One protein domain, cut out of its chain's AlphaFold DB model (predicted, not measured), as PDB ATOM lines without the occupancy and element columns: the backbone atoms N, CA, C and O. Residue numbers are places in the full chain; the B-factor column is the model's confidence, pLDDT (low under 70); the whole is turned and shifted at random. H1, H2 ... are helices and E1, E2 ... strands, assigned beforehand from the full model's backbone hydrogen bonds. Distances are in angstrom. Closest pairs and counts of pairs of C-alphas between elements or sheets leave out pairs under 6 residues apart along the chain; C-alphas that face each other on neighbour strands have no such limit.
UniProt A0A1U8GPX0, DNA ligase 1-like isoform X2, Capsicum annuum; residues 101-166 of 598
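This is residues 101 to 166 of the 598 residues of the protein "DNA ligase 1-like isoform X2" of Capsicum annuum (UniProt A0A1U8GPX0). A twisted antiparallel sheet, E2 - E3 - E1 - E4, has two helices on one face, two layers: H1 along E2 and E3, H2 near E4 and E1. Two split strand-helix-strand units, E1 H1 E2 around E3 and E3 H2 E4 around E1, have right-handed crossovers. The printed part has 66 residues, with two named helices and four named strands in the order E1 H1 E2 E3 H2 E4; it is mixed, helices and strands, and compact, with a radius of gyration of the C-alphas of 10.3 A and spans of 27 by 22 by 18 A.

Find C-alpha 101 at (36.674, -19.858, 34.133), where E1, residues 101 to 104, begins. Next come H1, 111 to 121, 15.3 A; E2, 127 to 132; E3, 138 to 143, 16.4 A; H2, 147 to 158, 16.3 A; and E4, 163 to 165, ending at (32.215, -15.426, 37.600).

Look at the backbone N and O atoms within hydrogen-bond range between neighbour strands: N 104 and O 163 for E1 and E4, 2.8 A; N 103 and O 139 for E1 and E3, 2.8 A; N 131 and O 140 for the hairpin E2 and E3, 2.8 A. H1's height over the sheet is 10.3 A; H2 stands at the sheet's level, 3.0 A. H1 and H2 touch, closest C-alphas Ala 120 and Val 154, 5.9 A, at a steep tilt of 46 degrees, opposite ways. Every O i to N i+4 pair is within range in H2, 6 of 7 in H1.

The farthest C-alphas, Gly 125 and Asp 135, are 27.5 A apart. The printed part has no cut and no long link. Residues 102 to 109, 136 and 164 to 166 are under pLDDT 70.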
ATOM      1  N   LEU A 101      38.040 -20.376  33.986       71.88
ATOM      2  CA  LEU A 101      36.674 -19.858  34.133       71.88
ATOM      3  C   LEU A 101      36.015 -20.400  35.410       71.88
ATOM      4  O   LEU A 101      35.956 -21.609  35.631       71.88
ATOM      5  N   SER A 102      35.479 -19.524  36.264       63.38
ATOM      6  CA  SER A 102      34.754 -19.944  37.471       63.38
ATOM      7  C   SER A 102      33.237 -19.805  37.279       63.38
ATOM      8  O   SER A 102      32.753 -18.830  36.706       63.38
ATOM      9  N   VAL A 103      32.483 -20.820  37.700       67.94
ATOM     10  CA  VAL A 103      31.064 -21.007  37.369       67.94
ATOM     11  C   VAL A 103      30.287 -21.323  38.648       67.94
ATOM     12  O   VAL A 103      30.391 -22.408  39.222       67.94
ATOM     13  N   VAL A 104      29.497 -20.361  39.114       65.94
ATOM     14  CA  VAL A 104      28.671 -20.487  40.317       65.94
ATOM     15  C   VAL A 104      27.284 -20.984  39.914       65.94
ATOM     16  O   VAL A 104      26.525 -20.308  39.219       65.94
ATOM     17  N   LEU A 105      26.934 -22.191  40.358       66.38
ATOM     18  CA  LEU A 105      25.629 -22.785  40.078       66.38
ATOM     19  C   LEU A 105      24.673 -22.588  41.247       66.38
ATOM     20  O   LEU A 105      24.519 -23.453  42.116       66.38
ATOM     21  N   LYS A 106      23.957 -21.462  41.211       58.41
ATOM     22  CA  LYS A 106      22.762 -21.287  42.037       58.41
ATOM     23  C   LYS A 106      21.793 -22.456  41.789       58.41
ATOM     24  O   LYS A 106      21.686 -22.994  40.688       58.41
ATOM     25  N   SER A 107      21.131 -22.898  42.856       56.34
ATOM     26  CA  SER A 107      20.223 -24.057  42.857       56.34
ATOM     27  C   SER A 107      20.869 -25.436  42.587       56.34
ATOM     28  O   SER A 107      20.170 -26.361  42.157       56.34
ATOM     29  N   CYS A 108      22.174 -25.647  42.831       63.06
ATOM     30  CA  CYS A 108      22.828 -26.968  42.695       63.06
ATOM     31  C   CYS A 108      22.854 -27.840  43.972       63.06
ATOM     32  O   CYS A 108      23.754 -28.650  44.171       63.06
ATOM     33  N   ASN A 109      21.807 -27.744  44.792       68.19
ATOM     34  CA  ASN A 109      21.655 -28.357  46.121       68.19
ATOM     35  C   ASN A 109      21.465 -29.899  46.134       68.19
ATOM     36  O   ASN A 109      20.726 -30.410  46.976       68.19
ATOM     37  N   CYS A 110      22.039 -30.651  45.184       71.19
ATOM     38  CA  CYS A 110      22.017 -32.119  45.196       71.19
ATOM     39  C   CYS A 110      23.193 -32.739  44.416       71.19
ATOM     40  O   CYS A 110      23.545 -32.263  43.337       71.19
ATOM     41  N   GLU A 111      23.764 -33.838  44.913       76.19
ATOM     42  CA  GLU A 111      24.936 -34.496  44.308       76.19
ATOM     43  C   GLU A 111      24.660 -34.945  42.860       76.19
ATOM     44  O   GLU A 111      25.288 -34.467  41.918       76.19
ATOM     45  N   GLY A 112      23.610 -35.747  42.641       75.94
ATOM     46  CA  GLY A 112      23.181 -36.176  41.301       75.94
ATOM     47  C   GLY A 112      22.711 -35.039  40.374       75.94
ATOM     48  O   GLY A 112      22.446 -35.276  39.192       75.94
ATOM     49  N   CYS A 113      22.604 -33.807  40.883       75.38
ATOM     50  CA  CYS A 113      22.444 -32.594  40.092       75.38
ATOM     51  C   CYS A 113      23.809 -32.109  39.597       75.38
ATOM     52  O   CYS A 113      23.972 -31.868  38.403       75.38
ATOM     53  N   ALA A 114      24.789 -32.010  40.499       79.44
ATOM     54  CA  ALA A 114      26.153 -31.618  40.172       79.44
ATOM     55  C   ALA A 114      26.802 -32.611  39.197       79.44
ATOM     56  O   ALA A 114      27.379 -32.183  38.203       79.44
ATOM     57  N   THR A 115      26.616 -33.923  39.373       82.81
ATOM     58  CA  THR A 115      27.150 -34.946  38.451       82.81
ATOM     59  C   THR A 115      26.591 -34.805  37.029       82.81
ATOM     60  O   THR A 115      27.313 -35.015  36.054       82.81
ATOM     61  N   LYS A 116      25.326 -34.374  36.877       83.06
ATOM     62  CA  LYS A 116      24.766 -34.000  35.564       83.06
ATOM     63  C   LYS A 116      25.436 -32.754  34.988       83.06
ATOM     64  O   LYS A 116      25.782 -32.758  33.812       83.06
ATOM     65  N   VAL A 117      25.597 -31.706  35.796       84.94
ATOM     66  CA  VAL A 117      26.217 -30.440  35.376       84.94
ATOM     67  C   VAL A 117      27.667 -30.666  34.949       84.94
ATOM     68  O   VAL A 117      28.038 -30.264  33.854       84.94
ATOM     69  N   VAL A 118      28.466 -31.374  35.754       86.88
ATOM     70  CA  VAL A 118      29.851 -31.739  35.423       86.88
ATOM     71  C   VAL A 118      29.899 -32.524  34.112       86.88
ATOM     72  O   VAL A 118      30.708 -32.201  33.250       86.88
ATOM     73  N   LYS A 119      28.993 -33.491  33.896       87.38
ATOM     74  CA  LYS A 119      28.923 -34.233  32.626       87.38
ATOM     75  C   LYS A 119      28.535 -33.354  31.426       87.38
ATOM     76  O   LYS A 119      29.071 -33.573  30.343       87.38
ATOM     77  N   ALA A 120      27.643 -32.378  31.603       85.94
ATOM     78  CA  ALA A 120      27.287 -31.417  30.557       85.94
ATOM     79  C   ALA A 120      28.473 -30.495  30.216       85.94
ATOM     80  O   ALA A 120      28.805 -30.342  29.041       85.94
ATOM     81  N   ILE A 121      29.165 -29.962  31.232       88.50
ATOM     82  CA  ILE A 121      30.381 -29.145  31.081       88.50
ATOM     83  C   ILE A 121      31.472 -29.937  30.352       88.50
ATOM     84  O   ILE A 121      31.956 -29.485  29.322       88.50
ATOM     85  N   SER A 122      31.805 -31.148  30.807       87.62
ATOM     86  CA  SER A 122      32.821 -32.001  30.166       87.62
ATOM     87  C   SER A 122      32.435 -32.508  28.765       87.62
ATOM     88  O   SER A 122      33.230 -33.201  28.138       87.62
ATOM     89  N   SER A 123      31.232 -32.193  28.261       86.62
ATOM     90  CA  SER A 123      30.848 -32.424  26.859       86.62
ATOM     91  C   SER A 123      31.124 -31.225  25.938       86.62
ATOM     92  O   SER A 123      30.916 -31.323  24.729       86.62
ATOM     93  N   VAL A 124      31.572 -30.092  26.491       87.38
ATOM     94  CA  VAL A 124      31.941 -28.891  25.733       87.38
ATOM     95  C   VAL A 124      33.391 -29.002  25.269       87.38
ATOM     96  O   VAL A 124      34.307 -29.164  26.076       87.38
ATOM     97  N   GLY A 125      33.602 -28.891  23.956       86.44
ATOM     98  CA  GLY A 125      34.942 -28.840  23.373       86.44
ATOM     99  C   GLY A 125      35.744 -27.668  23.942       86.44
ATOM    100  O   GLY A 125      35.236 -26.553  24.024       86.44
ATOM    101  N   GLY A 126      36.984 -27.939  24.348       84.12
ATOM    102  CA  GLY A 126      37.872 -26.964  24.988       84.12
ATOM    103  C   GLY A 126      37.938 -27.053  26.517       84.12
ATOM    104  O   GLY A 126      38.839 -26.446  27.089       84.12
ATOM    105  N   VAL A 127      37.063 -27.813  27.194       87.62
ATOM    106  CA  VAL A 127      37.223 -28.105  28.635       87.62
ATOM    107  C   VAL A 127      38.356 -29.112  28.841       87.62
ATOM    108  O   VAL A 127      38.299 -30.229  28.334       87.62
ATOM    109  N   GLU A 128      39.349 -28.743  29.648       84.12
ATOM    110  CA  GLU A 128      40.465 -29.609  30.049       84.12
ATOM    111  C   GLU A 128      40.200 -30.278  31.406       84.12
ATOM    112  O   GLU A 128      40.477 -31.464  31.591       84.12
ATOM    113  N   LYS A 129      39.654 -29.534  32.382       83.38
ATOM    114  CA  LYS A 129      39.373 -30.058  33.728       83.38
ATOM    115  C   LYS A 129      38.242 -29.308  34.424       83.38
ATOM    116  O   LYS A 129      38.252 -28.085  34.503       83.38
ATOM    117  N   VAL A 130      37.319 -30.050  35.031       87.62
ATOM    118  CA  VAL A 130      36.302 -29.501  35.940       87.62
ATOM    119  C   VAL A 130      36.697 -29.833  37.377       87.62
ATOM    120  O   VAL A 130      36.975 -30.990  37.691       87.62
ATOM    121  N   ARG A 131      36.720 -28.830  38.258       83.88
ATOM    122  CA  ARG A 131      36.802 -29.009  39.713       83.88
ATOM    123  C   ARG A 131      35.445 -28.671  40.326       83.88
ATOM    124  O   ARG A 131      34.845 -27.666  39.947       83.88
ATOM    125  N   ARG A 132      34.985 -29.489  41.273       84.88
ATOM    126  CA  ARG A 132      33.818 -29.200  42.112       84.88
ATOM    127  C   ARG A 132      34.293 -28.813  43.503       84.88
ATOM    128  O   ARG A 132      35.143 -29.492  44.064       84.88
ATOM    129  N   ASP A 133      33.717 -27.741  44.011       81.88
ATOM    130  CA  ASP A 133      33.804 -27.292  45.390       81.88
ATOM    131  C   ASP A 133      32.439 -27.604  46.033       81.88
ATOM    132  O   ASP A 133      31.393 -27.204  45.507       81.88
ATOM    133  N   GLU A 134      32.429 -28.450  47.065       75.56
ATOM    134  CA  GLU A 134      31.194 -28.941  47.695       75.56
ATOM    135  C   GLU A 134      30.620 -27.870  48.635       75.56
ATOM    136  O   GLU A 134      29.432 -27.554  48.548       75.56
ATOM    137  N   ASP A 135      31.487 -27.251  49.440       74.25
ATOM    138  CA  ASP A 135      31.150 -26.301  50.504       74.25
ATOM    139  C   ASP A 135      30.585 -24.977  49.966       74.25
ATOM    140  O   ASP A 135      29.575 -24.480  50.465       74.25
ATOM    141  N   SER A 136      31.175 -24.425  48.897       68.81
ATOM    142  CA  SER A 136      30.668 -23.214  48.226       68.81
ATOM    143  C   SER A 136      29.704 -23.497  47.062       68.81
ATOM    144  O   SER A 136      29.260 -22.570  46.381       68.81
ATOM    145  N   MET A 137      29.377 -24.773  46.806       70.44
ATOM    146  CA  MET A 137      28.565 -25.252  45.669       70.44
ATOM    147  C   MET A 137      29.032 -24.735  44.289       70.44
ATOM    148  O   MET A 137      28.238 -24.579  43.353       70.44
ATOM    149  N   LYS A 138      30.333 -24.466  44.149       78.56
ATOM    150  CA  LYS A 138      30.946 -23.827  42.979       78.56
ATOM    151  C   LYS A 138      31.593 -24.857  42.052       78.56
ATOM    152  O   LYS A 138      32.214 -25.817  42.500       78.56
ATOM    153  N   LEU A 139      31.506 -24.641  40.739       81.81
ATOM    154  CA  LEU A 139      32.319 -25.369  39.762       81.81
ATOM    155  C   LEU A 139      33.395 -24.444  39.188       81.81
ATOM    156  O   LEU A 139      33.147 -23.283  38.873       81.81
ATOM    157  N   THR A 140      34.610 -24.956  39.034       81.69
ATOM    158  CA  THR A 140      35.691 -24.259  38.324       81.69
ATOM    159  C   THR A 140      36.036 -25.055  37.079       81.69
ATOM    160  O   THR A 140      36.291 -26.257  37.161       81.69
ATOM    161  N   VAL A 141      36.016 -24.392  35.928       85.75
ATOM    162  CA  VAL A 141      36.197 -24.983  34.604       85.75
ATOM    163  C   VAL A 141      37.501 -24.450  34.022       85.75
ATOM    164  O   VAL A 141      37.661 -23.257  33.780       85.75
ATOM    165  N   ILE A 142      38.457 -25.351  33.848       83.50
ATOM    166  CA  ILE A 142      39.778 -25.079  33.286       83.50
ATOM    167  C   ILE A 142      39.744 -25.530  31.828       83.50
ATOM    168  O   ILE A 142      39.327 -26.659  31.549       83.50
ATOM    169  N   GLY A 143      40.162 -24.656  30.917       84.25
ATOM    170  CA  GLY A 143      40.214 -24.920  29.480       84.25
ATOM    171  C   GLY A 143      39.750 -23.730  28.636       84.25
ATOM    172  O   GLY A 143      39.124 -22.795  29.138       84.25
ATOM    173  N   LYS A 144      40.064 -23.758  27.339       82.62
ATOM    174  CA  LYS A 144      39.736 -22.691  26.380       82.62
ATOM    175  C   LYS A 144      38.288 -22.814  25.904       82.62
ATOM    176  O   LYS A 144      38.021 -23.420  24.869       82.62
ATOM    177  N   VAL A 145      37.358 -22.240  26.666       83.75
ATOM    178  CA  VAL A 145      35.913 -22.294  26.394       83.75
ATOM    179  C   VAL A 145      35.291 -20.908  26.486       83.75
ATOM    180  O   VAL A 145      35.560 -20.164  27.427       83.75
ATOM    181  N   ASP A 146      34.412 -20.582  25.536       83.81
ATOM    182  CA  ASP A 146      33.597 -19.371  25.604       83.81
ATOM    183  C   ASP A 146      32.609 -19.441  26.793       83.81
ATOM    184  O   ASP A 146      31.784 -20.366  26.846       83.81
ATOM    185  N   PRO A 147      32.642 -18.470  27.729       79.88
ATOM    186  CA  PRO A 147      31.671 -18.379  28.814       79.88
ATOM    187  C   PRO A 147      30.206 -18.432  28.348       79.88
ATOM    188  O   PRO A 147      29.384 -19.061  29.019       79.88
ATOM    189  N   VAL A 148      29.857 -17.811  27.216       83.38
ATOM    190  CA  VAL A 148      28.470 -17.741  26.727       83.38
ATOM    191  C   VAL A 148      27.988 -19.115  26.261       83.38
ATOM    192  O   VAL A 148      26.992 -19.617  26.793       83.38
ATOM    193  N   MET A 149      28.728 -19.775  25.360       82.81
ATOM    194  CA  MET A 149      28.423 -21.149  24.933       82.81
ATOM    195  C   MET A 149      28.352 -22.137  26.108       82.81
ATOM    196  O   MET A 149      27.474 -23.006  26.126       82.81
ATOM    197  N   LEU A 150      29.237 -22.006  27.104       85.50
ATOM    198  CA  LEU A 150      29.223 -22.868  28.286       85.50
ATOM    199  C   LEU A 150      27.940 -22.691  29.110       85.50
ATOM    200  O   LEU A 150      27.324 -23.687  29.496       85.50
ATOM    201  N   ARG A 151      27.516 -21.440  29.347       84.56
ATOM    202  CA  ARG A 151      26.261 -21.139  30.050       84.56
ATOM    203  C   ARG A 151      25.078 -21.742  29.303       84.56
ATOM    204  O   ARG A 151      24.365 -22.561  29.874       84.56
ATOM    205  N   GLU A 152      24.922 -21.415  28.018       85.88
ATOM    206  CA  GLU A 152      23.810 -21.911  27.202       85.88
ATOM    207  C   GLU A 152      23.710 -23.438  27.206       85.88
ATOM    208  O   GLU A 152      22.617 -23.987  27.353       85.88
ATOM    209  N   LYS A 153      24.835 -24.145  27.046       84.81
ATOM    210  CA  LYS A 153      24.868 -25.612  27.032       84.81
ATOM    211  C   LYS A 153      24.416 -26.201  28.370       84.81
ATOM    212  O   LYS A 153      23.602 -27.126  28.379       84.81
ATOM    213  N   VAL A 154      24.913 -25.671  29.490       85.12
ATOM    214  CA  VAL A 154      24.560 -26.166  30.829       85.12
ATOM    215  C   VAL A 154      23.106 -25.842  31.172       85.12
ATOM    216  O   VAL A 154      22.391 -26.729  31.642       85.12
ATOM    217  N   GLU A 155      22.631 -24.627  30.893       86.38
ATOM    218  CA  GLU A 155      21.230 -24.243  31.127       86.38
ATOM    219  C   GLU A 155      20.273 -25.120  30.296       86.38
ATOM    220  O   GLU A 155      19.283 -25.636  30.821       86.38
ATOM    221  N   ARG A 156      20.625 -25.395  29.031       81.94
ATOM    222  CA  ARG A 156      19.846 -26.219  28.090       81.94
ATOM    223  C   ARG A 156      19.765 -27.702  28.467       81.94
ATOM    224  O   ARG A 156      18.716 -28.305  28.262       81.94
ATOM    225  N   GLU A 157      20.834 -28.299  29.002       79.25
ATOM    226  CA  GLU A 157      20.861 -29.734  29.355       79.25
ATOM    227  C   GLU A 157      20.474 -30.040  30.808       79.25
ATOM    228  O   GLU A 157      20.085 -31.169  31.128       79.25
ATOM    229  N   THR A 158      20.581 -29.058  31.707       78.25
ATOM    230  CA  THR A 158      20.313 -29.255  33.141       78.25
ATOM    231  C   THR A 158      19.045 -28.566  33.636       78.25
ATOM    232  O   THR A 158      18.562 -28.935  34.709       78.25
ATOM    233  N   HIS A 159      18.490 -27.626  32.860       75.62
ATOM    234  CA  HIS A 159      17.356 -26.766  33.223       75.62
ATOM    235  C   HIS A 159      17.578 -25.993  34.537       75.62
ATOM    236  O   HIS A 159      16.658 -25.789  35.326       75.62
ATOM    237  N   LYS A 160      18.823 -25.574  34.789       74.00
ATOM    238  CA  LYS A 160      19.234 -24.753  35.937       74.00
ATOM    239  C   LYS A 160      19.921 -23.501  35.427       74.00
ATOM    240  O   LYS A 160      20.801 -23.636  34.588       74.00
ATOM    241  N   LYS A 161      19.562 -22.328  35.957       71.12
ATOM    242  CA  LYS A 161      20.273 -21.073  35.673       71.12
ATOM    243  C   LYS A 161      21.709 -21.135  36.194       71.12
ATOM    244  O   LYS A 161      21.957 -21.706  37.257       71.12
ATOM    245  N   VAL A 162      22.638 -20.529  35.463       74.69
ATOM    246  CA  VAL A 162      24.073 -20.546  35.766       74.69
ATOM    247  C   VAL A 162      24.606 -19.121  35.840       74.69
ATOM    248  O   VAL A 162      24.382 -18.323  34.928       74.69
ATOM    249  N   GLU A 163      25.370 -18.803  36.885       72.50
ATOM    250  CA  GLU A 163      26.085 -17.531  36.995       72.50
ATOM    251  C   GLU A 163      27.582 -17.736  36.765       72.50
ATOM    252  O   GLU A 163      28.264 -18.480  37.467       72.50
ATOM    253  N   LEU A 164      28.106 -17.074  35.738       69.19
ATOM    254  CA  LEU A 164      29.530 -17.082  35.433       69.19
ATOM    255  C   LEU A 164      30.222 -16.000  36.259       69.19
ATOM    256  O   LEU A 164      29.751 -14.865  36.303       69.19
ATOM    257  N   VAL A 165      31.354 -16.348  36.859       68.19
ATOM    258  CA  VAL A 165      32.215 -15.426  37.600       68.19
ATOM    259  C   VAL A 165      33.619 -15.552  37.019       68.19
ATOM    260  O   VAL A 165      34.407 -16.414  37.424       68.19
ATOM    261  N   SER A 166      33.903 -14.713  36.023       59.97
ATOM    262  CA  SER A 166      35.232 -14.567  35.416       59.97
ATOM    263  C   SER A 166      36.291 -14.192  36.470       59.97
ATOM    264  O   SER A 166      35.930 -13.643  37.515       59.97
TER     265      SER A 166